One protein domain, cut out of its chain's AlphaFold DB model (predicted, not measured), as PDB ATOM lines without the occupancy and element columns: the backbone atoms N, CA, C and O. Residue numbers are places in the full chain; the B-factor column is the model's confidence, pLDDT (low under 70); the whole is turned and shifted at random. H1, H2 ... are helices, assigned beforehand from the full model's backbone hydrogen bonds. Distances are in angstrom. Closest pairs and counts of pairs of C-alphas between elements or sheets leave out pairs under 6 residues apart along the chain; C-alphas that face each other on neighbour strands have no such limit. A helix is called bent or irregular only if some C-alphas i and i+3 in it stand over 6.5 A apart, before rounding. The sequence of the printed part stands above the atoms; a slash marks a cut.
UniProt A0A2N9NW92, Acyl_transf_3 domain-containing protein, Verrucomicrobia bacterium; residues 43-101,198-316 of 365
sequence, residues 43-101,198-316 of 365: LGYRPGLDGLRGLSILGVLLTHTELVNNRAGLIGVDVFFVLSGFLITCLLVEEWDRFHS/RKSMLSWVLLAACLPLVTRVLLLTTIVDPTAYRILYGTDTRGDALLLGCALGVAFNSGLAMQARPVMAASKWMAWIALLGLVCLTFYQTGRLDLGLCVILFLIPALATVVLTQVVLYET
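This is residues 43 to 101 and 198 to 316 of the 365 residues of the protein "Acyl_transf_3 domain-containing protein" of Verrucomicrobia bacterium (UniProt A0A2N9NW92). Long helices run lengthwise round a core of H5 and H8: H2 crosses this core at a slant, H1 packs on H2, the bent helix H3 packs on H5, and H7 packs on H8. The printed part has 178 residues, with eight named helices, H1 to H8 in chain order, and no named strand: all helix. H3b, H5 and H8 make a bundle, helices side by side. It is compact, with a radius of gyration of the C-alphas of 16.9 A and spans of 51 by 35 by 30 A.

H1, residues 47 to 64, and H2, residues 70 to 99, form a hairpin (closest C-alphas Val 60 and Gly 73, 3.9 A). H2 touches H5, residues 235 to 253, at a steep tilt of 46 degrees; the closest C-alphas, Val 82 and Gly 245, are 4.1 A apart. H3, residues 198 to 222, was assigned as one helix by its hydrogen bonds but is bent: C-alphas 209 and 212 are 6.6 A apart, and its arms are H3a, residues 198 to 209, and H3b, residues 212 to 222. H3a touches H5, closest C-alphas Ala 209 and Asp 240, 4.6 A. H4, residues 227 to 233, forms a hairpin with H3b and touches H5 only at the corner. H6, residues 256 to 259, is close to H5 but not clearly touching. H7, residues 261 to 284, and H8, residues 289 to 316, form a hairpin. H8 touches H5 with residues 297 to 309 alone, closest C-alphas Pro 301 and Ala 241, 5.1 A. Every O i to N i+4 pair is within hydrogen-bond range in H1, H2, H3a, H3b and H4, against 12 of 15 in H5, 17 of 20 in H7 and 22 of 24 in H8; H6 is too short for one.

H1 begins with C-alpha 47 at (-14.268, -18.211, -46.817); H8 ends with C-alpha 316 at (-19.942, -21.941, -57.466). H2 is 43.9 A long, H8 41.0 A, H7 34.3 A. H5 is irregular: C-alphas 237 and 240 are 7.4 A apart.

Residues 102 to 197 are not printed; C-alphas 101 and 198 are 16.1 A apart across the cut. The links printed whole are tight. Mean pLDDT of the printed part is 81.9; 38 residues are under 70, among them 264 to 292.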
ATOM      1  N   LEU A  43     -24.838 -24.176 -49.437       81.06
ATOM      2  CA  LEU A  43     -23.996 -23.074 -49.031       81.06
ATOM      3  C   LEU A  43     -22.623 -23.605 -48.618       81.06
ATOM      4  O   LEU A  43     -21.622 -23.196 -49.200       81.06
ATOM      5  N   GLY A  44     -22.582 -24.570 -47.690       81.56
ATOM      6  CA  GLY A  44     -21.331 -25.063 -47.109       81.56
ATOM      7  C   GLY A  44     -20.519 -23.954 -46.424       81.56
ATOM      8  O   GLY A  44     -20.971 -22.819 -46.291       81.56
ATOM      9  N   TYR A  45     -19.307 -24.277 -45.973       82.25
ATOM     10  CA  TYR A  45     -18.379 -23.257 -45.480       82.25
ATOM     11  C   TYR A  45     -17.744 -22.508 -46.659       82.25
ATOM     12  O   TYR A  45     -17.169 -23.138 -47.550       82.25
ATOM     13  N   ARG A  46     -17.844 -21.173 -46.656       83.69
ATOM     14  CA  ARG A  46     -17.363 -20.300 -47.737       83.69
ATOM     15  C   ARG A  46     -16.516 -19.153 -47.186       83.69
ATOM     16  O   ARG A  46     -17.078 -18.161 -46.722       83.69
ATOM     17  N   PRO A  47     -15.179 -19.242 -47.308       84.50
ATOM     18  CA  PRO A  47     -14.268 -18.211 -46.817       84.50
ATOM     19  C   PRO A  47     -14.539 -16.811 -47.383       84.50
ATOM     20  O   PRO A  47     -14.303 -15.823 -46.694       84.50
ATOM     21  N   GLY A  48     -15.043 -16.698 -48.620       84.12
ATOM     22  CA  GLY A  48     -15.362 -15.401 -49.217       84.12
ATOM     23  C   GLY A  48     -16.473 -14.658 -48.472       84.12
ATOM     24  O   GLY A  48     -16.415 -13.435 -48.353       84.12
ATOM     25  N   LEU A  49     -17.447 -15.380 -47.910       86.56
ATOM     26  CA  LEU A  49     -18.541 -14.783 -47.138       86.56
ATOM     27  C   LEU A  49     -18.058 -14.267 -45.780       86.56
ATOM     28  O   LEU A  49     -18.466 -13.184 -45.358       86.56
ATOM     29  N   ASP A  50     -17.140 -14.988 -45.140       87.88
ATOM     30  CA  ASP A  50     -16.508 -14.539 -43.896       87.88
ATOM     31  C   ASP A  50     -15.590 -13.336 -44.135       87.88
ATOM     32  O   ASP A  50     -15.592 -12.393 -43.345       87.88
ATOM     33  N   GLY A  51     -14.871 -13.310 -45.262       86.75
ATOM     34  CA  GLY A  51     -14.078 -12.153 -45.681       86.75
ATOM     35  C   GLY A  51     -14.930 -10.897 -45.889       86.75
ATOM     36  O   GLY A  51     -14.559  -9.822 -45.420       86.75
ATOM     37  N   LEU A  52     -16.099 -11.029 -46.529       87.12
ATOM     38  CA  LEU A  52     -17.041  -9.915 -46.690       87.12
ATOM     39  C   LEU A  52     -17.581  -9.422 -45.341       87.12
ATOM     40  O   LEU A  52     -17.611  -8.214 -45.113       87.12
ATOM     41  N   ARG A  53     -17.946 -10.332 -44.427       89.06
ATOM     42  CA  ARG A  53     -18.357  -9.971 -43.057       89.06
ATOM     43  C   ARG A  53     -17.246  -9.227 -42.316       89.06
ATOM     44  O   ARG A  53     -17.510  -8.197 -41.701       89.06
ATOM     45  N   GLY A  54     -16.014  -9.723 -42.397       90.12
ATOM     46  CA  GLY A  54     -14.850  -9.090 -41.780       90.12
ATOM     47  C   GLY A  54     -14.610  -7.676 -42.311       90.12
ATOM     48  O   GLY A  54     -14.417  -6.753 -41.524       90.12
ATOM     49  N   LEU A  55     -14.700  -7.481 -43.631       88.12
ATOM     50  CA  LEU A  55     -14.555  -6.165 -44.259       88.12
ATOM     51  C   LEU A  55     -15.674  -5.198 -43.839       88.12
ATOM     52  O   LEU A  55     -15.396  -4.037 -43.541       88.12
ATOM     53  N   SER A  56     -16.917  -5.680 -43.765       88.81
ATOM     54  CA  SER A  56     -18.054  -4.911 -43.249       88.81
ATOM     55  C   SER A  56     -17.823  -4.427 -41.820       88.81
ATOM     56  O   SER A  56     -17.985  -3.240 -41.545       88.81
ATOM     57  N   ILE A  57     -17.408  -5.326 -40.922       90.19
ATOM     58  CA  ILE A  57     -17.128  -4.997 -39.517       90.19
ATOM     59  C   ILE A  57     -15.966  -4.006 -39.424       90.19
ATOM     60  O   ILE A  57     -16.054  -3.031 -38.683       90.19
ATOM     61  N   LEU A  58     -14.901  -4.204 -40.207       88.94
ATOM     62  CA  LEU A  58     -13.763  -3.288 -40.236       88.94
ATOM     63  C   LEU A  58     -14.187  -1.868 -40.637       88.94
ATOM     64  O   LEU A  58     -13.779  -0.911 -39.987       88.94
ATOM     65  N   GLY A  59     -15.041  -1.727 -41.655       84.38
ATOM     66  CA  GLY A  59     -15.596  -0.428 -42.043       84.38
ATOM     67  C   GLY A  59     -16.363   0.253 -40.904       84.38
ATOM     68  O   GLY A  59     -16.188   1.447 -40.674       84.38
ATOM     69  N   VAL A  60     -17.153  -0.512 -40.142       87.00
ATOM     70  CA  VAL A  60     -17.868  -0.005 -38.958       87.00
ATOM     71  C   VAL A  60     -16.897   0.455 -37.872       87.00
ATOM     72  O   VAL A  60     -17.078   1.544 -37.326       87.00
ATOM     73  N   LEU A  61     -15.863  -0.335 -37.575       89.19
ATOM     74  CA  LEU A  61     -14.866   0.003 -36.557       89.19
ATOM     75  C   LEU A  61     -14.083   1.267 -36.925       89.19
ATOM     76  O   LEU A  61     -13.961   2.160 -36.094       89.19
ATOM     77  N   LEU A  62     -13.618   1.382 -38.174       86.44
ATOM     78  CA  LEU A  62     -12.861   2.546 -38.649       86.44
ATOM     79  C   LEU A  62     -13.672   3.848 -38.605       86.44
ATOM     80  O   LEU A  62     -13.119   4.923 -38.372       86.44
ATOM     81  N   THR A  63     -14.987   3.755 -38.807       83.25
ATOM     82  CA  THR A  63     -15.895   4.885 -38.604       83.25
ATOM     83  C   THR A  63     -15.977   5.296 -37.132       83.25
ATOM     84  O   THR A  63     -15.975   6.485 -36.838       83.25
ATOM     85  N   HIS A  64     -15.996   4.343 -36.195       85.62
ATOM     86  CA  HIS A  64     -16.052   4.650 -34.758       85.62
ATOM     87  C   HIS A  64     -14.723   5.163 -34.189       85.62
ATOM     88  O   HIS A  64     -14.715   5.753 -33.114       85.62
ATOM     89  N   THR A  65     -13.607   4.967 -34.895       84.88
ATOM     90  CA  THR A  65     -12.315   5.585 -34.559       84.88
ATOM     91  C   THR A  65     -12.118   6.952 -35.219       84.88
ATOM     92  O   THR A  65     -11.009   7.472 -35.180       84.88
ATOM     93  N   GLU A  66     -13.139   7.493 -35.896       79.94
ATOM     94  CA  GLU A  66     -13.089   8.752 -36.663       79.94
ATOM     95  C   GLU A  66     -12.049   8.771 -37.806       79.94
ATOM     96  O   GLU A  66     -11.814   9.799 -38.436       79.94
ATOM     97  N   LEU A  67     -11.457   7.615 -38.139       76.06
ATOM     98  CA  LEU A  67     -10.454   7.485 -39.206       76.06
ATOM     99  C   LEU A  67     -11.089   7.565 -40.596       76.06
ATOM    100  O   LEU A  67     -10.423   7.896 -41.577       76.06
ATOM    101  N   VAL A  68     -12.372   7.217 -40.694       77.19
ATOM    102  CA  VAL A  68     -13.140   7.206 -41.939       77.19
ATOM    103  C   VAL A  68     -14.514   7.819 -41.684       77.19
ATOM    104  O   VAL A  68     -15.110   7.623 -40.630       77.19
ATOM    105  N   ASN A  69     -15.049   8.536 -42.674       72.31
ATOM    106  CA  ASN A  69     -16.365   9.174 -42.605       72.31
ATOM    107  C   ASN A  69     -17.482   8.190 -42.182       72.31
ATOM    108  O   ASN A  69     -17.504   7.036 -42.616       72.31
ATOM    109  N   ASN A  70     -18.467   8.689 -41.427       70.75
ATOM    110  CA  ASN A  70     -19.670   7.994 -40.944       70.75
ATOM    111  C   ASN A  70     -20.414   7.174 -42.011       70.75
ATOM    112  O   ASN A  70     -21.040   6.158 -41.708       70.75
ATOM    113  N   ARG A  71     -20.317   7.577 -43.281       73.06
ATOM    114  CA  ARG A  71     -20.925   6.861 -44.412       73.06
ATOM    115  C   ARG A  71     -20.348   5.454 -44.621       73.06
ATOM    116  O   ARG A  71     -21.082   4.571 -45.057       73.06
ATOM    117  N   ALA A  72     -19.069   5.229 -44.306       69.56
ATOM    118  CA  ALA A  72     -18.438   3.917 -44.467       69.56
ATOM    119  C   ALA A  72     -19.022   2.878 -43.497       69.56
ATOM    120  O   ALA A  72     -19.315   1.755 -43.908       69.56
ATOM    121  N   GLY A  73     -19.282   3.272 -42.248       80.31
ATOM    122  CA  GLY A  73     -19.947   2.425 -41.261       80.31
ATOM    123  C   GLY A  73     -21.363   2.022 -41.679       80.31
ATOM    124  O   GLY A  73     -21.718   0.853 -41.553       80.31
ATOM    125  N   LEU A  74     -22.150   2.940 -42.254       81.94
ATOM    126  CA  LEU A  74     -23.499   2.627 -42.751       81.94
ATOM    127  C   LEU A  74     -23.478   1.573 -43.870       81.94
ATOM    128  O   LEU A  74     -24.240   0.608 -43.812       81.94
ATOM    129  N   ILE A  75     -22.553   1.700 -44.829       85.00
ATOM    130  CA  ILE A  75     -22.359   0.696 -45.890       85.00
ATOM    131  C   ILE A  75     -21.948  -0.652 -45.289       85.00
ATOM    132  O   ILE A  75     -22.464  -1.695 -45.694       85.00
ATOM    133  N   GLY A  76     -21.035  -0.639 -44.313       87.31
ATOM    134  CA  GLY A  76     -20.602  -1.843 -43.605       87.31
ATOM    135  C   GLY A  76     -21.777  -2.594 -42.978       87.31
ATOM    136  O   GLY A  76     -21.918  -3.797 -43.209       87.31
ATOM    137  N   VAL A  77     -22.655  -1.880 -42.264       91.88
ATOM    138  CA  VAL A  77     -23.868  -2.451 -41.656       91.88
ATOM    139  C   VAL A  77     -24.826  -3.004 -42.713       91.88
ATOM    140  O   VAL A  77     -25.322  -4.113 -42.544       91.88
ATOM    141  N   ASP A  78     -25.054  -2.294 -43.821       92.31
ATOM    142  CA  ASP A  78     -25.950  -2.759 -44.892       92.31
ATOM    143  C   ASP A  78     -25.469  -4.061 -45.534       92.31
ATOM    144  O   ASP A  78     -26.240  -5.010 -45.697       92.31
ATOM    145  N   VAL A  79     -24.176  -4.137 -45.860       90.56
ATOM    146  CA  VAL A  79     -23.569  -5.356 -46.405       90.56
ATOM    147  C   VAL A  79     -23.662  -6.495 -45.388       90.56
ATOM    148  O   VAL A  79     -24.006  -7.621 -45.755       90.56
ATOM    149  N   PHE A  80     -23.410  -6.209 -44.107       94.12
ATOM    150  CA  PHE A  80     -23.527  -7.187 -43.032       94.12
ATOM    151  C   PHE A  80     -24.963  -7.716 -42.900       94.12
ATOM    152  O   PHE A  80     -25.162  -8.927 -42.875       94.12
ATOM    153  N   PHE A  81     -25.973  -6.845 -42.931       96.50
ATOM    154  CA  PHE A  81     -27.391  -7.218 -42.909       96.50
ATOM    155  C   PHE A  81     -27.803  -8.078 -44.107       96.50
ATOM    156  O   PHE A  81     -28.452  -9.111 -43.926       96.50
ATOM    157  N   VAL A  82     -27.377  -7.721 -45.321       96.62
ATOM    158  CA  VAL A  82     -27.621  -8.541 -46.520       96.62
ATOM    159  C   VAL A  82     -26.999  -9.932 -46.370       96.62
ATOM    160  O   VAL A  82     -27.659 -10.940 -46.633       96.62
ATOM    161  N   LEU A  83     -25.749 -10.018 -45.905       94.94
ATOM    162  CA  LEU A  83     -25.081 -11.297 -45.642       94.94
ATOM    163  C   LEU A  83     -25.829 -12.108 -44.582       94.94
ATOM    164  O   LEU A  83     -26.063 -13.301 -44.764       94.94
ATOM    165  N   SER A  84     -26.238 -11.461 -43.496       95.69
ATOM    166  CA  SER A  84     -26.961 -12.076 -42.389       95.69
ATOM    167  C   SER A  84     -28.301 -12.668 -42.825       95.69
ATOM    168  O   SER A  84     -28.592 -13.808 -42.449       95.69
ATOM    169  N   GLY A  85     -29.071 -11.965 -43.665       97.12
ATOM    170  CA  GLY A  85     -30.315 -12.464 -44.260       97.12
ATOM    171  C   GLY A  85     -30.100 -13.614 -45.252       97.12
ATOM    172  O   GLY A  85     -30.829 -14.613 -45.240       97.12
ATOM    173  N   PHE A  86     -29.059 -13.517 -46.082       96.44
ATOM    174  CA  PHE A  86     -28.690 -14.564 -47.040       96.44
ATOM    175  C   PHE A  86     -28.316 -15.869 -46.337       96.44
ATOM    176  O   PHE A  86     -28.854 -16.932 -46.653       96.44
ATOM    177  N   LEU A  87     -27.424 -15.784 -45.354       94.25
ATOM    178  CA  LEU A  87     -26.873 -16.942 -44.660       94.25
ATOM    179  C   LEU A  87     -27.932 -17.651 -43.823       94.25
ATOM    180  O   LEU A  87     -28.046 -18.875 -43.913       94.25
ATOM    181  N   ILE A  88     -28.752 -16.905 -43.070       95.69
ATOM    182  CA  ILE A  88     -29.815 -17.534 -42.279       95.69
ATOM    183  C   ILE A  88     -30.806 -18.275 -43.173       95.69
ATOM    184  O   ILE A  88     -31.201 -19.399 -42.873       95.69
ATOM    185  N   THR A  89     -31.181 -17.667 -44.298       97.31
ATOM    186  CA  THR A  89     -32.189 -18.235 -45.188       97.31
ATOM    187  C   THR A  89     -31.661 -19.483 -45.867       97.31
ATOM    188  O   THR A  89     -32.369 -20.483 -45.904       97.31
ATOM    189  N   CYS A  90     -30.409 -19.467 -46.333       94.62
ATOM    190  CA  CYS A  90     -29.778 -20.659 -46.886       94.62
ATOM    191  C   CYS A  90     -29.740 -21.806 -45.875       94.62
ATOM    192  O   CYS A  90     -30.195 -22.900 -46.186       94.62
ATOM    193  N   LEU A  91     -29.280 -21.550 -44.649       93.50
ATOM    194  CA  LEU A  91     -29.177 -22.592 -43.627       93.50
ATOM    195  C   LEU A  91     -30.532 -23.204 -43.260       93.50
ATOM    196  O   LEU A  91     -30.646 -24.423 -43.146       93.50
ATOM    197  N   LEU A  92     -31.557 -22.370 -43.077       95.88
ATOM    198  CA  LEU A  92     -32.891 -22.839 -42.704       95.88
ATOM    199  C   LEU A  92     -33.597 -23.554 -43.858       95.88
ATOM    200  O   LEU A  92     -34.280 -24.551 -43.625       95.88
ATOM    201  N   VAL A  93     -33.428 -23.078 -45.096       94.88
ATOM    202  CA  VAL A  93     -33.959 -23.766 -46.278       94.88
ATOM    203  C   VAL A  93     -33.257 -25.107 -46.481       94.88
ATOM    204  O   VAL A  93     -33.940 -26.097 -46.703       94.88
ATOM    205  N   GLU A  94     -31.936 -25.188 -46.318       92.75
ATOM    206  CA  GLU A  94     -31.206 -26.459 -46.383       92.75
ATOM    207  C   GLU A  94     -31.627 -27.445 -45.283       92.75
ATOM    208  O   GLU A  94     -31.705 -28.652 -45.530       92.75
ATOM    209  N   GLU A  95     -31.888 -26.957 -44.065       94.06
ATOM    210  CA  GLU A  95     -32.422 -27.779 -42.972       94.06
ATOM    211  C   GLU A  95     -33.814 -28.314 -43.335       94.06
ATOM    212  O   GLU A  95     -34.065 -29.516 -43.215       94.06
ATOM    213  N   TRP A  96     -34.683 -27.448 -43.865       94.69
ATOM    214  CA  TRP A  96     -36.014 -27.824 -44.330       94.69
ATOM    215  C   TRP A  96     -35.978 -28.821 -45.490       94.69
ATOM    216  O   TRP A  96     -36.720 -29.796 -45.484       94.69
ATOM    217  N   ASP A  97     -35.111 -28.622 -46.476       92.06
ATOM    218  CA  ASP A  97     -35.019 -29.505 -47.640       92.06
ATOM    219  C   ASP A  97     -34.473 -30.887 -47.258       92.06
ATOM    220  O   ASP A  97     -34.778 -31.879 -47.915       92.06
ATOM    221  N   ARG A  98     -33.695 -30.971 -46.172       91.88
ATOM    222  CA  ARG A  98     -33.157 -32.236 -45.662       91.88
ATOM    223  C   ARG A  98     -34.115 -32.976 -44.732       91.88
ATOM    224  O   ARG A  98     -34.142 -34.202 -44.755       91.88
ATOM    225  N   PHE A  99     -34.827 -32.256 -43.868       94.12
ATOM    226  CA  PHE A  99     -35.587 -32.851 -42.761       94.12
ATOM    227  C   PHE A  99     -37.083 -32.523 -42.780       94.12
ATOM    228  O   PHE A  99     -37.795 -32.907 -41.851       94.12
ATOM    229  N   HIS A 100     -37.556 -31.760 -43.769       93.44
ATOM    230  CA  HIS A 100     -38.918 -31.211 -43.864       93.44
ATOM    231  C   HIS A 100     -39.399 -30.508 -42.585       93.44
ATOM    232  O   HIS A 100     -40.591 -30.416 -42.291       93.44
ATOM    233  N   SER A 101     -38.449 -30.019 -41.793       94.25
ATOM    234  CA  SER A 101     -38.675 -29.368 -40.513       94.25
ATOM    235  C   SER A 101     -37.486 -28.473 -40.179       94.25
ATOM    236  O   SER A 101     -36.370 -28.709 -40.635       94.25
ATOM    237  N   ARG A 198     -41.227 -22.013 -54.642       90.69
ATOM    238  CA  ARG A 198     -40.141 -21.113 -54.226       90.69
ATOM    239  C   ARG A 198     -40.141 -19.779 -54.975       90.69
ATOM    240  O   ARG A 198     -39.685 -18.788 -54.422       90.69
ATOM    241  N   LYS A 199     -40.695 -19.737 -56.195       91.50
ATOM    242  CA  LYS A 199     -40.917 -18.493 -56.951       91.50
ATOM    243  C   LYS A 199     -41.934 -17.597 -56.245       91.50
ATOM    244  O   LYS A 199     -41.660 -16.426 -56.038       91.50
ATOM    245  N   SER A 200     -43.065 -18.165 -55.818       94.06
ATOM    246  CA  SER A 200     -44.070 -17.428 -55.041       94.06
ATOM    247  C   SER A 200     -43.495 -16.932 -53.713       94.06
ATOM    248  O   SER A 200     -43.680 -15.768 -53.370       94.06
ATOM    249  N   MET A 201     -42.729 -17.772 -53.008       94.75
ATOM    250  CA  MET A 201     -42.016 -17.360 -51.796       94.75
ATOM    251  C   MET A 201     -41.067 -16.186 -52.057       94.75
ATOM    252  O   MET A 201     -41.104 -15.209 -51.317       94.75
ATOM    253  N   LEU A 202     -40.258 -16.250 -53.119       95.00
ATOM    254  CA  LEU A 202     -39.362 -15.161 -53.505       95.00
ATOM    255  C   LEU A 202     -40.129 -13.854 -53.747       95.00
ATOM    256  O   LEU A 202     -39.725 -12.821 -53.224       95.00
ATOM    257  N   SER A 203     -41.246 -13.900 -54.480       93.62
ATOM    258  CA  SER A 203     -42.083 -12.719 -54.723       93.62
ATOM    259  C   SER A 203     -42.609 -12.102 -53.427       93.62
ATOM    260  O   SER A 203     -42.555 -10.886 -53.275       93.62
ATOM    261  N   TRP A 204     -43.064 -12.920 -52.473       96.12
ATOM    262  CA  TRP A 204     -43.516 -12.432 -51.165       96.12
ATOM    263  C   TRP A 204     -42.391 -11.788 -50.355       96.12
ATOM    264  O   TRP A 204     -42.601 -10.742 -49.745       96.12
ATOM    265  N   VAL A 205     -41.191 -12.374 -50.369       96.75
ATOM    266  CA  VAL A 205     -40.032 -11.809 -49.662       96.75
ATOM    267  C   VAL A 205     -39.572 -10.501 -50.310       96.75
ATOM    268  O   VAL A 205     -39.271  -9.550 -49.596       96.75
ATOM    269  N   LEU A 206     -39.570 -10.414 -51.644       94.12
ATOM    270  CA  LEU A 206     -39.255  -9.174 -52.362       94.12
ATOM    271  C   LEU A 206     -40.296  -8.082 -52.101       94.12
ATOM    272  O   LEU A 206     -39.923  -6.940 -51.854       94.12
ATOM    273  N   LEU A 207     -41.584  -8.435 -52.087       93.88
ATOM    274  CA  LEU A 207     -42.649  -7.501 -51.728       93.88
ATOM    275  C   LEU A 207     -42.474  -6.989 -50.291       93.88
ATOM    276  O   LEU A 207     -42.571  -5.788 -50.046       93.88
ATOM    277  N   ALA A 208     -42.154  -7.881 -49.348       95.31
ATOM    278  CA  ALA A 208     -41.855  -7.498 -47.973       95.31
ATOM    279  C   ALA A 208     -40.613  -6.593 -47.880       95.31
ATOM    280  O   ALA A 208     -40.609  -5.655 -47.088       95.31
ATOM    281  N   ALA A 209     -39.585  -6.818 -48.708       93.88
ATOM    282  CA  ALA A 209     -38.385  -5.978 -48.760       93.88
ATOM    283  C   ALA A 209     -38.671  -4.541 -49.236       93.88
ATOM    284  O   ALA A 209     -37.889  -3.639 -48.946       93.88
ATOM    285  N   CYS A 210     -39.794  -4.300 -49.920       89.25
ATOM    286  CA  CYS A 210     -40.239  -2.951 -50.274       89.25
ATOM    287  C   CYS A 210     -40.903  -2.209 -49.103       89.25
ATOM    288  O   CYS A 210     -40.947  -0.979 -49.127       89.25
ATOM    289  N   LEU A 211     -41.398  -2.910 -48.073       92.38
ATOM    290  CA  LEU A 211     -42.104  -2.277 -46.951       92.38
ATOM    291  C   LEU A 211     -41.238  -1.242 -46.213       92.38
ATOM    292  O   LEU A 211     -41.741  -0.140 -46.003       92.38
ATOM    293  N   PRO A 212     -39.953  -1.498 -45.889       92.50
ATOM    294  CA  PRO A 212     -39.124  -0.512 -45.195       92.50
ATOM    295  C   PRO A 212     -38.818   0.743 -46.020       92.50
ATOM    296  O   PRO A 212     -38.596   1.818 -45.466       92.50
ATOM    297  N   LEU A 213     -38.826   0.634 -47.353       86.12
ATOM    298  CA  LEU A 213     -38.733   1.799 -48.233       86.12
ATOM    299  C   LEU A 213     -40.032   2.614 -48.192       86.12
ATOM    300  O   LEU A 213     -39.987   3.837 -48.094       86.12
ATOM    301  N   VAL A 214     -41.186   1.943 -48.230       87.00
ATOM    302  CA  VAL A 214     -42.494   2.606 -48.123       87.00
ATOM    303  C   VAL A 214     -42.639   3.301 -46.768       87.00
ATOM    304  O   VAL A 214     -43.034   4.464 -46.737       87.00
ATOM    305  N   THR A 215     -42.272   2.651 -45.659       88.50
ATOM    306  CA  THR A 215     -42.332   3.266 -44.321       88.50
ATOM    307  C   THR A 215     -41.444   4.501 -44.239       88.50
ATOM    308  O   THR A 215     -41.902   5.535 -43.763       88.50
ATOM    309  N   ARG A 216     -40.219   4.447 -44.773       86.81
ATOM    310  CA  ARG A 216     -39.335   5.616 -44.895       86.81
ATOM    311  C   ARG A 216     -39.994   6.766 -45.653       86.81
ATOM    312  O   ARG A 216     -40.033   7.877 -45.136       86.81
ATOM    313  N   VAL A 217     -40.539   6.507 -46.844       82.00
ATOM    314  CA  VAL A 217     -41.192   7.541 -47.667       82.00
ATOM    315  C   VAL A 217     -42.396   8.148 -46.945       82.00
ATOM    316  O   VAL A 217     -42.550   9.364 -46.955       82.00
ATOM    317  N   LEU A 218     -43.217   7.332 -46.278       83.56
ATOM    318  CA  LEU A 218     -44.357   7.819 -45.500       83.56
ATOM    319  C   LEU A 218     -43.923   8.653 -44.289       83.56
ATOM    320  O   LEU A 218     -44.522   9.688 -44.013       83.56
ATOM    321  N   LEU A 219     -42.872   8.242 -43.576       83.00
ATOM    322  CA  LEU A 219     -42.344   8.993 -42.434       83.00
ATOM    323  C   LEU A 219     -41.835  10.379 -42.851       83.00
ATOM    324  O   LEU A 219     -42.036  11.344 -42.118       83.00
ATOM    325  N   LEU A 220     -41.249  10.497 -44.047       76.38
ATOM    326  CA  LEU A 220     -40.828  11.785 -44.602       76.38
ATOM    327  C   LEU A 220     -41.986  12.725 -44.940       76.38
ATOM    328  O   LEU A 220     -41.811  13.939 -44.904       76.38
ATOM    329  N   THR A 221     -43.148  12.188 -45.315       71.75
ATOM    330  CA  THR A 221     -44.288  13.002 -45.759       71.75
ATOM    331  C   THR A 221     -45.260  13.358 -44.638       71.75
ATOM    332  O   THR A 221     -46.115  14.214 -44.852       71.75
ATOM    333  N   THR A 222     -45.154  12.727 -43.462       69.50
ATOM    334  CA  THR A 222     -46.200  12.794 -42.425       69.50
ATOM    335  C   THR A 222     -45.763  13.305 -41.044       69.50
ATOM    336  O   THR A 222     -46.648  13.520 -40.218       69.50
ATOM    337  N   ILE A 223     -44.469  13.531 -40.748       60.75
ATOM    338  CA  ILE A 223     -44.022  13.849 -39.369       60.75
ATOM    339  C   ILE A 223     -43.000  14.998 -39.285       60.75
ATOM    340  O   ILE A 223     -41.982  14.999 -39.977       60.75
ATOM    341  N   VAL A 224     -43.259  15.926 -38.352       54.47
ATOM    342  CA  VAL A 224     -42.358  16.987 -37.870       54.47
ATOM    343  C   VAL A 224     -41.596  16.467 -36.627       54.47
ATOM    344  O   VAL A 224     -42.218  16.103 -35.632       54.47
ATOM    345  N   ASP A 225     -40.259  16.416 -36.703       54.56
ATOM    346  CA  ASP A 225     -39.280  16.443 -35.585       54.56
ATOM    347  C   ASP A 225     -38.899  15.214 -34.700       54.56
ATOM    348  O   ASP A 225     -38.241  15.391 -33.674       54.56
ATOM    349  N   PRO A 226     -39.113  13.937 -35.094       55.72
ATOM    350  CA  PRO A 226     -38.065  12.922 -34.812       55.72
ATOM    351  C   PRO A 226     -37.799  11.921 -35.959       55.72
ATOM    352  O   PRO A 226     -37.326  10.800 -35.752       55.72
ATOM    353  N   THR A 227     -38.084  12.322 -37.195       65.94
ATOM    354  CA  THR A 227     -38.083  11.468 -38.395       65.94
ATOM    355  C   THR A 227     -36.725  10.802 -38.692       65.94
ATOM    356  O   THR A 227     -36.684   9.648 -39.123       65.94
ATOM    357  N   ALA A 228     -35.598  11.458 -38.388       76.12
ATOM    358  CA  ALA A 228     -34.261  10.952 -38.726       76.12
ATOM    359  C   ALA A 228     -33.841   9.701 -37.928       76.12
ATOM    360  O   ALA A 228     -33.364   8.727 -38.516       76.12
ATOM    361  N   TYR A 229     -34.060   9.676 -36.606       82.69
ATOM    362  CA  TYR A 229     -33.690   8.528 -35.763       82.69
ATOM    363  C   TYR A 229     -34.496   7.282 -36.127       82.69
ATOM    364  O   TYR A 229     -33.946   6.184 -36.221       82.69
ATOM    365  N   ARG A 230     -35.793   7.445 -36.406       86.69
ATOM    366  CA  ARG A 230     -36.636   6.327 -36.838       86.69
ATOM    367  C   ARG A 230     -36.218   5.773 -38.198       86.69
ATOM    368  O   ARG A 230     -36.219   4.559 -38.375       86.69
ATOM    369  N   ILE A 231     -35.811   6.625 -39.139       86.88
ATOM    370  CA  ILE A 231     -35.299   6.192 -40.450       86.88
ATOM    371  C   ILE A 231     -33.972   5.424 -40.324       86.88
ATOM    372  O   ILE A 231     -33.762   4.456 -41.054       86.88
ATOM    373  N   LEU A 232     -33.087   5.827 -39.408       84.75
ATOM    374  CA  LEU A 232     -31.754   5.232 -39.264       84.75
ATOM    375  C   LEU A 232     -31.728   3.966 -38.395       84.75
ATOM    376  O   LEU A 232     -30.970   3.043 -38.698       84.75
ATOM    377  N   TYR A 233     -32.551   3.910 -37.343       90.06
ATOM    378  CA  TYR A 233     -32.485   2.874 -36.302       90.06
ATOM    379  C   TYR A 233     -33.750   2.003 -36.202       90.06
ATOM    380  O   TYR A 233     -33.768   1.004 -35.478       90.06
ATOM    381  N   GLY A 234     -34.823   2.340 -36.917       92.44
ATOM    382  CA  GLY A 234     -36.046   1.539 -36.936       92.44
ATOM    383  C   GLY A 234     -35.829   0.180 -37.604       92.44
ATOM    384  O   GLY A 234     -35.285   0.083 -38.702       92.44
ATOM    385  N   THR A 235     -36.294  -0.901 -36.975       94.69
ATOM    386  CA  THR A 235     -36.312  -2.216 -37.652       94.69
ATOM    387  C   THR A 235     -37.302  -2.203 -38.823       94.69
ATOM    388  O   THR A 235     -37.042  -2.786 -39.874       94.69
ATOM    389  N   ASP A 236     -38.395  -1.453 -38.670       92.56
ATOM    390  CA  ASP A 236     -39.419  -1.179 -39.681       92.56
ATOM    391  C   ASP A 236     -38.909  -0.351 -40.868       92.56
ATOM    392  O   ASP A 236     -39.537  -0.359 -41.924       92.56
ATOM    393  N   THR A 237     -37.778   0.339 -40.720       91.25
ATOM    394  CA  THR A 237     -37.168   1.167 -41.768       91.25
ATOM    395  C   THR A 237     -35.862   0.579 -42.293       91.25
ATOM    396  O   THR A 237     -35.482   0.914 -43.405       91.25
ATOM    397  N   ARG A 238     -35.186  -0.329 -41.579       92.12
ATOM    398  CA  ARG A 238     -33.877  -0.906 -41.972       92.12
ATOM    399  C   ARG A 238     -33.911  -2.400 -42.306       92.12
ATOM    400  O   ARG A 238     -32.897  -2.973 -42.699       92.12
ATOM    401  N   GLY A 239     -35.064  -3.051 -42.142       94.88
ATOM    402  CA  GLY A 239     -35.221  -4.487 -42.388       94.88
ATOM    403  C   GLY A 239     -35.092  -4.917 -43.857       94.88
ATOM    404  O   GLY A 239     -35.010  -6.111 -44.135       94.88
ATOM    405  N   ASP A 240     -35.051  -3.982 -44.807       93.94
ATOM    406  CA  ASP A 240     -34.943  -4.259 -46.243       93.94
ATOM    407  C   ASP A 240     -33.614  -4.919 -46.591       93.94
ATOM    408  O   ASP A 240     -33.607  -5.872 -47.360       93.94
ATOM    409  N   ALA A 241     -32.504  -4.492 -45.986       94.62
ATOM    410  CA  ALA A 241     -31.203  -5.113 -46.215       94.62
ATOM    411  C   ALA A 241     -31.211  -6.608 -45.847       94.62
ATOM    412  O   ALA A 241     -30.794  -7.458 -46.637       94.62
ATOM    413  N   LEU A 242     -31.779  -6.943 -44.684       97.56
ATOM    414  CA  LEU A 242     -31.963  -8.326 -44.238       97.56
ATOM    415  C   LEU A 242     -32.891  -9.097 -45.187       97.56
ATOM    416  O   LEU A 242     -32.564 -10.210 -45.601       97.56
ATOM    417  N   LEU A 243     -34.023  -8.508 -45.581       97.62
ATOM    418  CA  LEU A 243     -34.999  -9.144 -46.471       97.62
ATOM    419  C   LEU A 243     -34.470  -9.346 -47.895       97.62
ATOM    420  O   LEU A 243     -34.738 -10.383 -48.497       97.62
ATOM    421  N   LEU A 244     -33.671  -8.420 -48.424       96.44
ATOM    422  CA  LEU A 244     -32.984  -8.569 -49.706       96.44
ATOM    423  C   LEU A 244     -31.954  -9.706 -49.651       96.44
ATOM    424  O   LEU A 244     -31.877 -10.521 -50.573       96.44
ATOM    425  N   GLY A 245     -31.223  -9.824 -48.540       96.81
ATOM    426  CA  GLY A 245     -30.396 -10.993 -48.251       96.81
ATOM    427  C   GLY A 245     -31.208 -12.289 -48.257       96.81
ATOM    428  O   GLY A 245     -30.841 -13.266 -48.910       96.81
ATOM    429  N   CYS A 246     -32.360 -12.292 -47.587       97.75
ATOM    430  CA  CYS A 246     -33.255 -13.444 -47.552       97.75
ATOM    431  C   CYS A 246     -33.778 -13.820 -48.942       97.75
ATOM    432  O   CYS A 246     -33.729 -14.993 -49.313       97.75
ATOM    433  N   ALA A 247     -34.210 -12.842 -49.742       96.31
ATOM    434  CA  ALA A 247     -34.634 -13.045 -51.123       96.31
ATOM    435  C   ALA A 247     -33.522 -13.709 -51.945       96.31
ATOM    436  O   ALA A 247     -33.772 -14.677 -52.668       96.31
ATOM    437  N   LEU A 248     -32.276 -13.261 -51.768       94.00
ATOM    438  CA  LEU A 248     -31.124 -13.883 -52.407       94.00
ATOM    439  C   LEU A 248     -30.942 -15.341 -51.960       94.00
ATOM    440  O   LEU A 248     -30.725 -16.221 -52.794       94.00
ATOM    441  N   GLY A 249     -31.095 -15.620 -50.665       94.25
ATOM    442  CA  GLY A 249     -31.027 -16.977 -50.122       94.25
ATOM    443  C   GLY A 249     -32.085 -17.896 -50.737       94.25
ATOM    444  O   GLY A 249     -31.771 -19.005 -51.173       94.25
ATOM    445  N   VAL A 250     -33.324 -17.415 -50.869       94.62
ATOM    446  CA  VAL A 250     -34.401 -18.140 -51.562       94.62
ATOM    447  C   VAL A 250     -34.055 -18.378 -53.033       94.62
ATOM    448  O   VAL A 250     -34.235 -19.491 -53.535       94.62
ATOM    449  N   ALA A 251     -33.543 -17.365 -53.734       91.88
ATOM    450  CA  ALA A 251     -33.197 -17.456 -55.151       91.88
ATOM    451  C   ALA A 251     -32.087 -18.487 -55.427       91.88
ATOM    452  O   ALA A 251     -32.174 -19.230 -56.406       91.88
ATOM    453  N   PHE A 252     -31.073 -18.578 -54.562       90.31
ATOM    454  CA  PHE A 252     -30.014 -19.584 -54.691       90.31
ATOM    455  C   PHE A 252     -30.502 -20.999 -54.371       90.31
ATOM    456  O   PHE A 252     -30.273 -21.907 -55.168       90.31
ATOM    457  N   ASN A 253     -31.237 -21.192 -53.271       88.69
ATOM    458  CA  ASN A 253     -31.717 -22.524 -52.874       88.69
ATOM    459  C   ASN A 253     -32.775 -23.098 -53.823       88.69
ATOM    460  O   ASN A 253     -32.883 -24.307 -53.987       88.69
ATOM    461  N   SER A 254     -33.534 -22.237 -54.498       85.00
ATOM    462  CA  SER A 254     -34.515 -22.654 -55.505       85.00
ATOM    463  C   SER A 254     -33.921 -22.953 -56.884       85.00
ATOM    464  O   SER A 254     -34.658 -23.332 -57.792       85.00
ATOM    465  N   GLY A 255     -32.614 -22.738 -57.078       81.75
ATOM    466  CA  GLY A 255     -31.956 -22.846 -58.382       81.75
ATOM    467  C   GLY A 255     -32.285 -21.703 -59.354       81.75
ATOM    468  O   GLY A 255     -31.712 -21.654 -60.441       81.75
ATOM    469  N   LEU A 256     -33.147 -20.750 -58.973       81.94
ATOM    470  CA  LEU A 256     -33.530 -19.607 -59.812       81.94
ATOM    471  C   LEU A 256     -32.331 -18.715 -60.138       81.94
ATOM    472  O   LEU A 256     -32.181 -18.283 -61.278       81.94
ATOM    473  N   ALA A 257     -31.437 -18.497 -59.171       81.62
ATOM    474  CA  ALA A 257     -30.203 -17.746 -59.397       81.62
ATOM    475  C   ALA A 257     -29.285 -18.436 -60.425       81.62
ATOM    476  O   ALA A 257     -28.657 -17.782 -61.253       81.62
ATOM    477  N   MET A 258     -29.245 -19.774 -60.427       78.31
ATOM    478  CA  MET A 258     -28.456 -20.537 -61.400       78.31
ATOM    479  C   MET A 258     -29.082 -20.500 -62.799       78.31
ATOM    480  O   MET A 258     -28.355 -20.404 -63.786       78.31
ATOM    481  N   GLN A 259     -30.415 -20.508 -62.898       77.88
ATOM    482  CA  GLN A 259     -31.136 -20.343 -64.168       77.88
ATOM    483  C   GLN A 259     -30.950 -18.934 -64.748       77.88
ATOM    484  O   GLN A 259     -30.758 -18.772 -65.951       77.88
ATOM    485  N   ALA A 260     -30.937 -17.912 -63.890       74.75
ATOM    486  CA  ALA A 260     -30.737 -16.516 -64.270       74.75
ATOM    487  C   ALA A 260     -29.255 -16.114 -64.393       74.75
ATOM    488  O   ALA A 260     -28.959 -14.936 -64.589       74.75
ATOM    489  N   ARG A 261     -28.309 -17.059 -64.312       74.50
ATOM    490  CA  ARG A 261     -26.862 -16.789 -64.318       74.50
ATOM    491  C   ARG A 261     -26.377 -15.839 -65.428       74.50
ATOM    492  O   ARG A 261     -25.582 -14.968 -65.085       74.50
ATOM    493  N   PRO A 262     -26.797 -15.931 -66.710       69.50
ATOM    494  CA  PRO A 262     -26.339 -14.978 -67.728       69.50
ATOM    495  C   PRO A 262     -26.843 -13.551 -67.465       69.50
ATOM    496  O   PRO A 262     -26.079 -12.596 -67.590       69.50
ATOM    497  N   VAL A 263     -28.091 -13.405 -67.009       70.06
ATOM    498  CA  VAL A 263     -28.685 -12.111 -66.635       70.06
ATOM    499  C   VAL A 263     -28.001 -11.545 -65.387       70.06
ATOM    500  O   VAL A 263     -27.638 -10.374 -65.348       70.06
ATOM    501  N   MET A 264     -27.737 -12.387 -64.386       69.50
ATOM    502  CA  MET A 264     -26.994 -12.002 -63.182       69.50
ATOM    503  C   MET A 264     -25.524 -11.690 -63.478       69.50
ATOM    504  O   MET A 264     -24.924 -10.860 -62.810       69.50
ATOM    505  N   ALA A 265     -24.906 -12.320 -64.477       67.88
ATOM    506  CA  ALA A 265     -23.553 -11.969 -64.901       67.88
ATOM    507  C   ALA A 265     -23.519 -10.597 -65.598       67.88
ATOM    508  O   ALA A 265     -22.560  -9.844 -65.410       67.88
ATOM    509  N   ALA A 266     -24.573 -10.257 -66.347       66.50
ATOM    510  CA  ALA A 266     -24.749  -8.952 -66.986       66.50
ATOM    511  C   ALA A 266     -25.130  -7.837 -65.990       66.50
ATOM    512  O   ALA A 266     -24.762  -6.678 -66.198       66.50
ATOM    513  N   SER A 267     -25.780  -8.173 -64.868       68.94
ATOM    514  CA  SER A 267     -26.203  -7.199 -63.847       68.94
ATOM    515  C   SER A 267     -25.043  -6.490 -63.130       68.94
ATOM    516  O   SER A 267     -25.265  -5.486 -62.454       68.94
ATOM    517  N   LYS A 268     -23.791  -6.926 -63.338       69.06
ATOM    518  CA  LYS A 268     -22.582  -6.215 -62.883       69.06
ATOM    519  C   LYS A 268     -22.542  -4.765 -63.365       69.06
ATOM    520  O   LYS A 268     -22.176  -3.882 -62.599       69.06
ATOM    521  N   TRP A 269     -22.931  -4.517 -64.614       67.12
ATOM    522  CA  TRP A 269     -22.957  -3.166 -65.178       67.12
ATOM    523  C   TRP A 269     -24.139  -2.359 -64.651       67.12
ATOM    524  O   TRP A 269     -23.998  -1.173 -64.381       67.12
ATOM    525  N   MET A 270     -25.272  -3.021 -64.400       63.25
ATOM    526  CA  MET A 270     -26.438  -2.394 -63.777       63.25
ATOM    527  C   MET A 270     -26.153  -1.943 -62.342       63.25
ATOM    528  O   MET A 270     -26.650  -0.902 -61.937       63.25
ATOM    529  N   ALA A 271     -25.318  -2.669 -61.592       64.44
ATOM    530  CA  ALA A 271     -24.848  -2.248 -60.271       64.44
ATOM    531  C   ALA A 271     -24.032  -0.945 -60.326       64.44
ATOM    532  O   ALA A 271     -24.268  -0.040 -59.528       64.44
ATOM    533  N   TRP A 272     -23.121  -0.817 -61.295       65.19
ATOM    534  CA  TRP A 272     -22.355   0.417 -61.502       65.19
ATOM    535  C   TRP A 272     -23.222   1.571 -62.002       65.19
ATOM    536  O   TRP A 272     -23.047   2.697 -61.551       65.19
ATOM    537  N   ILE A 273     -24.191   1.298 -62.879       67.19
ATOM    538  CA  ILE A 273     -25.147   2.298 -63.373       67.19
ATOM    539  C   ILE A 273     -26.086   2.757 -62.249       67.19
ATOM    540  O   ILE A 273     -26.336   3.951 -62.124       67.19
ATOM    541  N   ALA A 274     -26.563   1.849 -61.393       65.19
ATOM    542  CA  ALA A 274     -27.374   2.188 -60.225       65.19
ATOM    543  C   ALA A 274     -26.578   3.005 -59.198       65.19
ATOM    544  O   ALA A 274     -27.099   3.970 -58.646       65.19
ATOM    545  N   LEU A 275     -25.301   2.667 -58.984       65.50
ATOM    546  CA  LEU A 275     -24.396   3.437 -58.132       65.50
ATOM    547  C   LEU A 275     -24.116   4.833 -58.711       65.50
ATOM    548  O   LEU A 275     -24.147   5.816 -57.979       65.50
ATOM    549  N   LEU A 276     -23.885   4.936 -60.023       69.62
ATOM    550  CA  LEU A 276     -23.682   6.213 -60.707       69.62
ATOM    551  C   LEU A 276     -24.951   7.074 -60.657       69.62
ATOM    552  O   LEU A 276     -24.878   8.248 -60.310       69.62
ATOM    553  N   GLY A 277     -26.117   6.479 -60.919       66.50
ATOM    554  CA  GLY A 277     -27.417   7.134 -60.785       66.50
ATOM    555  C   GLY A 277     -27.680   7.622 -59.360       66.50
ATOM    556  O   GLY A 277     -28.166   8.734 -59.185       66.50
ATOM    557  N   LEU A 278     -27.284   6.847 -58.343       59.50
ATOM    558  CA  LEU A 278     -27.348   7.240 -56.935       59.50
ATOM    559  C   LEU A 278     -26.458   8.456 -56.646       59.50
ATOM    560  O   LEU A 278     -26.923   9.420 -56.046       59.50
ATOM    561  N   VAL A 279     -25.205   8.443 -57.110       63.28
ATOM    562  CA  VAL A 279     -24.288   9.582 -56.967       63.28
ATOM    563  C   VAL A 279     -24.883  10.820 -57.647       63.28
ATOM    564  O   VAL A 279     -25.014  11.860 -57.006       63.28
ATOM    565  N   CYS A 280     -25.354  10.706 -58.889       62.84
ATOM    566  CA  CYS A 280     -25.983  11.813 -59.611       62.84
ATOM    567  C   CYS A 280     -27.244  12.348 -58.911       62.84
ATOM    568  O   CYS A 280     -27.405  13.562 -58.808       62.84
ATOM    569  N   LEU A 281     -28.104  11.478 -58.370       58.91
ATOM    570  CA  LEU A 281     -29.312  11.878 -57.639       58.91
ATOM    571  C   LEU A 281     -28.969  12.628 -56.340       58.91
ATOM    572  O   LEU A 281     -29.614  13.622 -56.012       58.91
ATOM    573  N   THR A 282     -27.924  12.189 -55.628       55.03
ATOM    574  CA  THR A 282     -27.442  12.861 -54.407       55.03
ATOM    575  C   THR A 282     -26.794  14.216 -54.678       55.03
ATOM    576  O   THR A 282     -26.943  15.124 -53.866       55.03
ATOM    577  N   PHE A 283     -26.124  14.379 -55.823       57.25
ATOM    578  CA  PHE A 283     -25.585  15.670 -56.261       57.25
ATOM    579  C   PHE A 283     -26.677  16.621 -56.775       57.25
ATOM    580  O   PHE A 283     -26.542  17.831 -56.625       57.25
ATOM    581  N   TYR A 284     -27.760  16.093 -57.356       58.31
ATOM    582  CA  TYR A 284     -28.849  16.895 -57.924       58.31
ATOM    583  C   TYR A 284     -29.826  17.447 -56.868       58.31
ATOM    584  O   TYR A 284     -30.438  18.488 -57.086       58.31
ATOM    585  N   GLN A 285     -29.977  16.791 -55.710       50.94
ATOM    586  CA  GLN A 285     -30.930  17.196 -54.662       50.94
ATOM    587  C   GLN A 285     -30.292  17.955 -53.483       50.94
ATOM    588  O   GLN A 285     -30.575  17.674 -52.318       50.94
ATOM    589  N   THR A 286     -29.495  18.987 -53.761       50.19
ATOM    590  CA  THR A 286     -28.905  19.918 -52.770       50.19
ATOM    591  C   THR A 286     -29.921  20.850 -52.071       50.19
ATOM    592  O   THR A 286     -29.584  21.969 -51.698       50.19
ATOM    593  N   GLY A 287     -31.163  20.398 -51.838       52.19
ATOM    594  CA  GLY A 287     -32.212  21.186 -51.166       52.19
ATOM    595  C   GLY A 287     -33.173  20.428 -50.236       52.19
ATOM    596  O   GLY A 287     -33.892  21.069 -49.477       52.19
ATOM    597  N   ARG A 288     -33.199  19.085 -50.242       56.12
ATOM    598  CA  ARG A 288     -33.974  18.261 -49.287       56.12
ATOM    599  C   ARG A 288     -33.165  17.021 -48.916       56.12
ATOM    600  O   ARG A 288     -33.200  16.017 -49.623       56.12
ATOM    601  N   LEU A 289     -32.419  17.106 -47.816       56.66
ATOM    602  CA  LEU A 289     -31.516  16.049 -47.338       56.66
ATOM    603  C   LEU A 289     -32.235  14.716 -47.039       56.66
ATOM    604  O   LEU A 289     -31.608  13.658 -47.081       56.66
ATOM    605  N   ASP A 290     -33.549  14.738 -46.810       62.78
ATOM    606  CA  ASP A 290     -34.260  13.595 -46.231       62.78
ATOM    607  C   ASP A 290     -34.661  12.513 -47.254       62.78
ATOM    608  O   ASP A 290     -34.586  11.314 -46.962       62.78
ATOM    609  N   LEU A 291     -35.016  12.897 -48.490       64.69
ATOM    610  CA  LEU A 291     -35.425  11.944 -49.535       64.69
ATOM    611  C   LEU A 291     -34.225  11.171 -50.108       64.69
ATOM    612  O   LEU A 291     -34.303   9.960 -50.330       64.69
ATOM    613  N   GLY A 292     -33.092  11.861 -50.283       66.88
ATOM    614  CA  GLY A 292     -31.836  11.254 -50.722       66.88
ATOM    615  C   GLY A 292     -31.357  10.162 -49.763       66.88
ATOM    616  O   GLY A 292     -30.959   9.089 -50.211       66.88
ATOM    617  N   LEU A 293     -31.480  10.382 -48.448       72.19
ATOM    618  CA  LEU A 293     -31.131   9.386 -47.430       72.19
ATOM    619  C   LEU A 293     -31.962   8.102 -47.573       72.19
ATOM    620  O   LEU A 293     -31.410   7.004 -47.535       72.19
ATOM    621  N   CYS A 294     -33.271   8.218 -47.801       71.56
ATOM    622  CA  CYS A 294     -34.150   7.054 -47.941       71.56
ATOM    623  C   CYS A 294     -33.804   6.188 -49.158       71.56
ATOM    624  O   CYS A 294     -33.849   4.957 -49.063       71.56
ATOM    625  N   VAL A 295     -33.424   6.827 -50.269       69.75
ATOM    626  CA  VAL A 295     -32.977   6.156 -51.498       69.75
ATOM    627  C   VAL A 295     -31.601   5.513 -51.301       69.75
ATOM    628  O   VAL A 295     -31.420   4.353 -51.665       69.75
ATOM    629  N   ILE A 296     -30.653   6.216 -50.669       74.81
ATOM    630  CA  ILE A 296     -29.322   5.680 -50.338       74.81
ATOM    631  C   ILE A 296     -29.445   4.405 -49.493       74.81
ATOM    632  O   ILE A 296     -28.851   3.384 -49.839       74.81
ATOM    633  N   LEU A 297     -30.258   4.448 -48.431       80.00
ATOM    634  CA  LEU A 297     -30.456   3.325 -47.509       80.00
ATOM    635  C   LEU A 297     -31.105   2.097 -48.168       80.00
ATOM    636  O   LEU A 297     -31.031   1.021 -47.595       80.00
ATOM    637  N   PHE A 298     -31.737   2.234 -49.340       79.06
ATOM    638  CA  PHE A 298     -32.257   1.101 -50.121       79.06
ATOM    639  C   PHE A 298     -31.275   0.638 -51.210       79.06
ATOM    640  O   PHE A 298     -31.073  -0.560 -51.421       79.06
ATOM    641  N   LEU A 299     -30.634   1.581 -51.909       79.75
ATOM    642  CA  LEU A 299     -29.740   1.272 -53.026       79.75
ATOM    643  C   LEU A 299     -28.415   0.645 -52.579       79.75
ATOM    644  O   LEU A 299     -27.897  -0.209 -53.300       79.75
ATOM    645  N   ILE A 300     -27.880   1.003 -51.406       81.88
ATOM    646  CA  ILE A 300     -26.669   0.362 -50.870       81.88
ATOM    647  C   ILE A 300     -26.910  -1.138 -50.611       81.88
ATOM    648  O   ILE A 300     -26.154  -1.946 -51.161       81.88
ATOM    649  N   PRO A 301     -27.955  -1.559 -49.867       82.50
ATOM    650  CA  PRO A 301     -28.277  -2.976 -49.736       82.50
ATOM    651  C   PRO A 301     -28.531  -3.673 -51.075       82.50
ATOM    652  O   PRO A 301     -28.053  -4.787 -51.290       82.50
ATOM    653  N   ALA A 302     -29.231  -3.021 -52.010       82.56
ATOM    654  CA  ALA A 302     -29.454  -3.579 -53.343       82.56
ATOM    655  C   ALA A 302     -28.123  -3.837 -54.074       82.56
ATOM    656  O   ALA A 302     -27.904  -4.933 -54.591       82.56
ATOM    657  N   LEU A 303     -27.186  -2.887 -54.045       82.94
ATOM    658  CA  LEU A 303     -25.844  -3.059 -54.602       82.94
ATOM    659  C   LEU A 303     -25.075  -4.184 -53.893       82.94
ATOM    660  O   LEU A 303     -24.465  -5.028 -54.557       82.94
ATOM    661  N   ALA A 304     -25.150  -4.245 -52.562       82.56
ATOM    662  CA  ALA A 304     -24.540  -5.307 -51.770       82.56
ATOM    663  C   ALA A 304     -25.068  -6.695 -52.172       82.56
ATOM    664  O   ALA A 304     -24.281  -7.637 -52.279       82.56
ATOM    665  N   THR A 305     -26.362  -6.831 -52.487       80.25
ATOM    666  CA  THR A 305     -26.929  -8.103 -52.975       80.25
ATOM    667  C   THR A 305     -26.362  -8.510 -54.333       80.25
ATOM    668  O   THR A 305     -26.104  -9.695 -54.561       80.25
ATOM    669  N   VAL A 306     -26.095  -7.546 -55.223       80.69
ATOM    670  CA  VAL A 306     -25.458  -7.817 -56.518       80.69
ATOM    671  C   VAL A 306     -24.020  -8.276 -56.304       80.69
ATOM    672  O   VAL A 306     -23.627  -9.300 -56.859       80.69
ATOM    673  N   VAL A 307     -23.243  -7.575 -55.473       81.12
ATOM    674  CA  VAL A 307     -21.862  -7.969 -55.145       81.12
ATOM    675  C   VAL A 307     -21.830  -9.372 -54.540       81.12
ATOM    676  O   VAL A 307     -21.080 -10.227 -55.011       81.12
ATOM    677  N   LEU A 308     -22.695  -9.640 -53.560       82.81
ATOM    678  CA  LEU A 308     -22.818 -10.947 -52.925       82.81
ATOM    679  C   LEU A 308     -23.166 -12.039 -53.940       82.81
ATOM    680  O   LEU A 308     -22.531 -13.092 -53.957       82.81
ATOM    681  N   THR A 309     -24.109 -11.768 -54.845       82.44
ATOM    682  CA  THR A 309     -24.434 -12.669 -55.957       82.44
ATOM    683  C   THR A 309     -23.187 -13.013 -56.766       82.44
ATOM    684  O   THR A 309     -22.953 -14.185 -57.052       82.44
ATOM    685  N   GLN A 310     -22.370 -12.018 -57.126       78.69
ATOM    686  CA  GLN A 310     -21.160 -12.256 -57.914       78.69
ATOM    687  C   GLN A 310     -20.137 -13.103 -57.170       78.69
ATOM    688  O   GLN A 310     -19.542 -13.989 -57.781       78.69
ATOM    689  N   VAL A 311     -19.942 -12.859 -55.873       81.12
ATOM    690  CA  VAL A 311     -19.029 -13.655 -55.042       81.12
ATOM    691  C   VAL A 311     -19.500 -15.106 -54.981       81.12
ATOM    692  O   VAL A 311     -18.730 -16.015 -55.288       81.12
ATOM    693  N   VAL A 312     -20.786 -15.334 -54.697       83.19
ATOM    694  CA  VAL A 312     -21.351 -16.688 -54.620       83.19
ATOM    695  C   VAL A 312     -21.287 -17.395 -55.976       83.19
ATOM    696  O   VAL A 312     -20.888 -18.559 -56.021       83.19
ATOM    697  N   LEU A 313     -21.625 -16.708 -57.078       80.62
ATOM    698  CA  LEU A 313     -21.554 -17.252 -58.442       80.62
ATOM    699  C   LEU A 313     -20.119 -17.528 -58.907       80.62
ATOM    700  O   LEU A 313     -19.899 -18.450 -59.691       80.62
ATOM    701  N   TYR A 314     -19.146 -16.727 -58.472       77.31
ATOM    702  CA  TYR A 314     -17.734 -16.966 -58.760       77.31
ATOM    703  C   TYR A 314     -17.249 -18.232 -58.054       77.31
ATOM    704  O   TYR A 314     -16.632 -19.089 -58.681       77.31
ATOM    705  N   GLU A 315     -17.594 -18.390 -56.776       76.88
ATOM    706  CA  GLU A 315     -17.238 -19.574 -55.997       76.88
ATOM    707  C   GLU A 315     -17.945 -20.846 -56.495       76.88
ATOM    708  O   GLU A 315     -17.303 -21.890 -56.594       76.88
ATOM    709  N   THR A 316     -19.235 -20.786 -56.862       72.44
ATOM    710  CA  THR A 316     -19.942 -21.941 -57.466       72.44
ATOM    711  C   THR A 316     -19.493 -22.221 -58.897       72.44
ATOM    712  O   THR A 316     -19.600 -23.345 -59.381       72.44
TER     713      THR A 316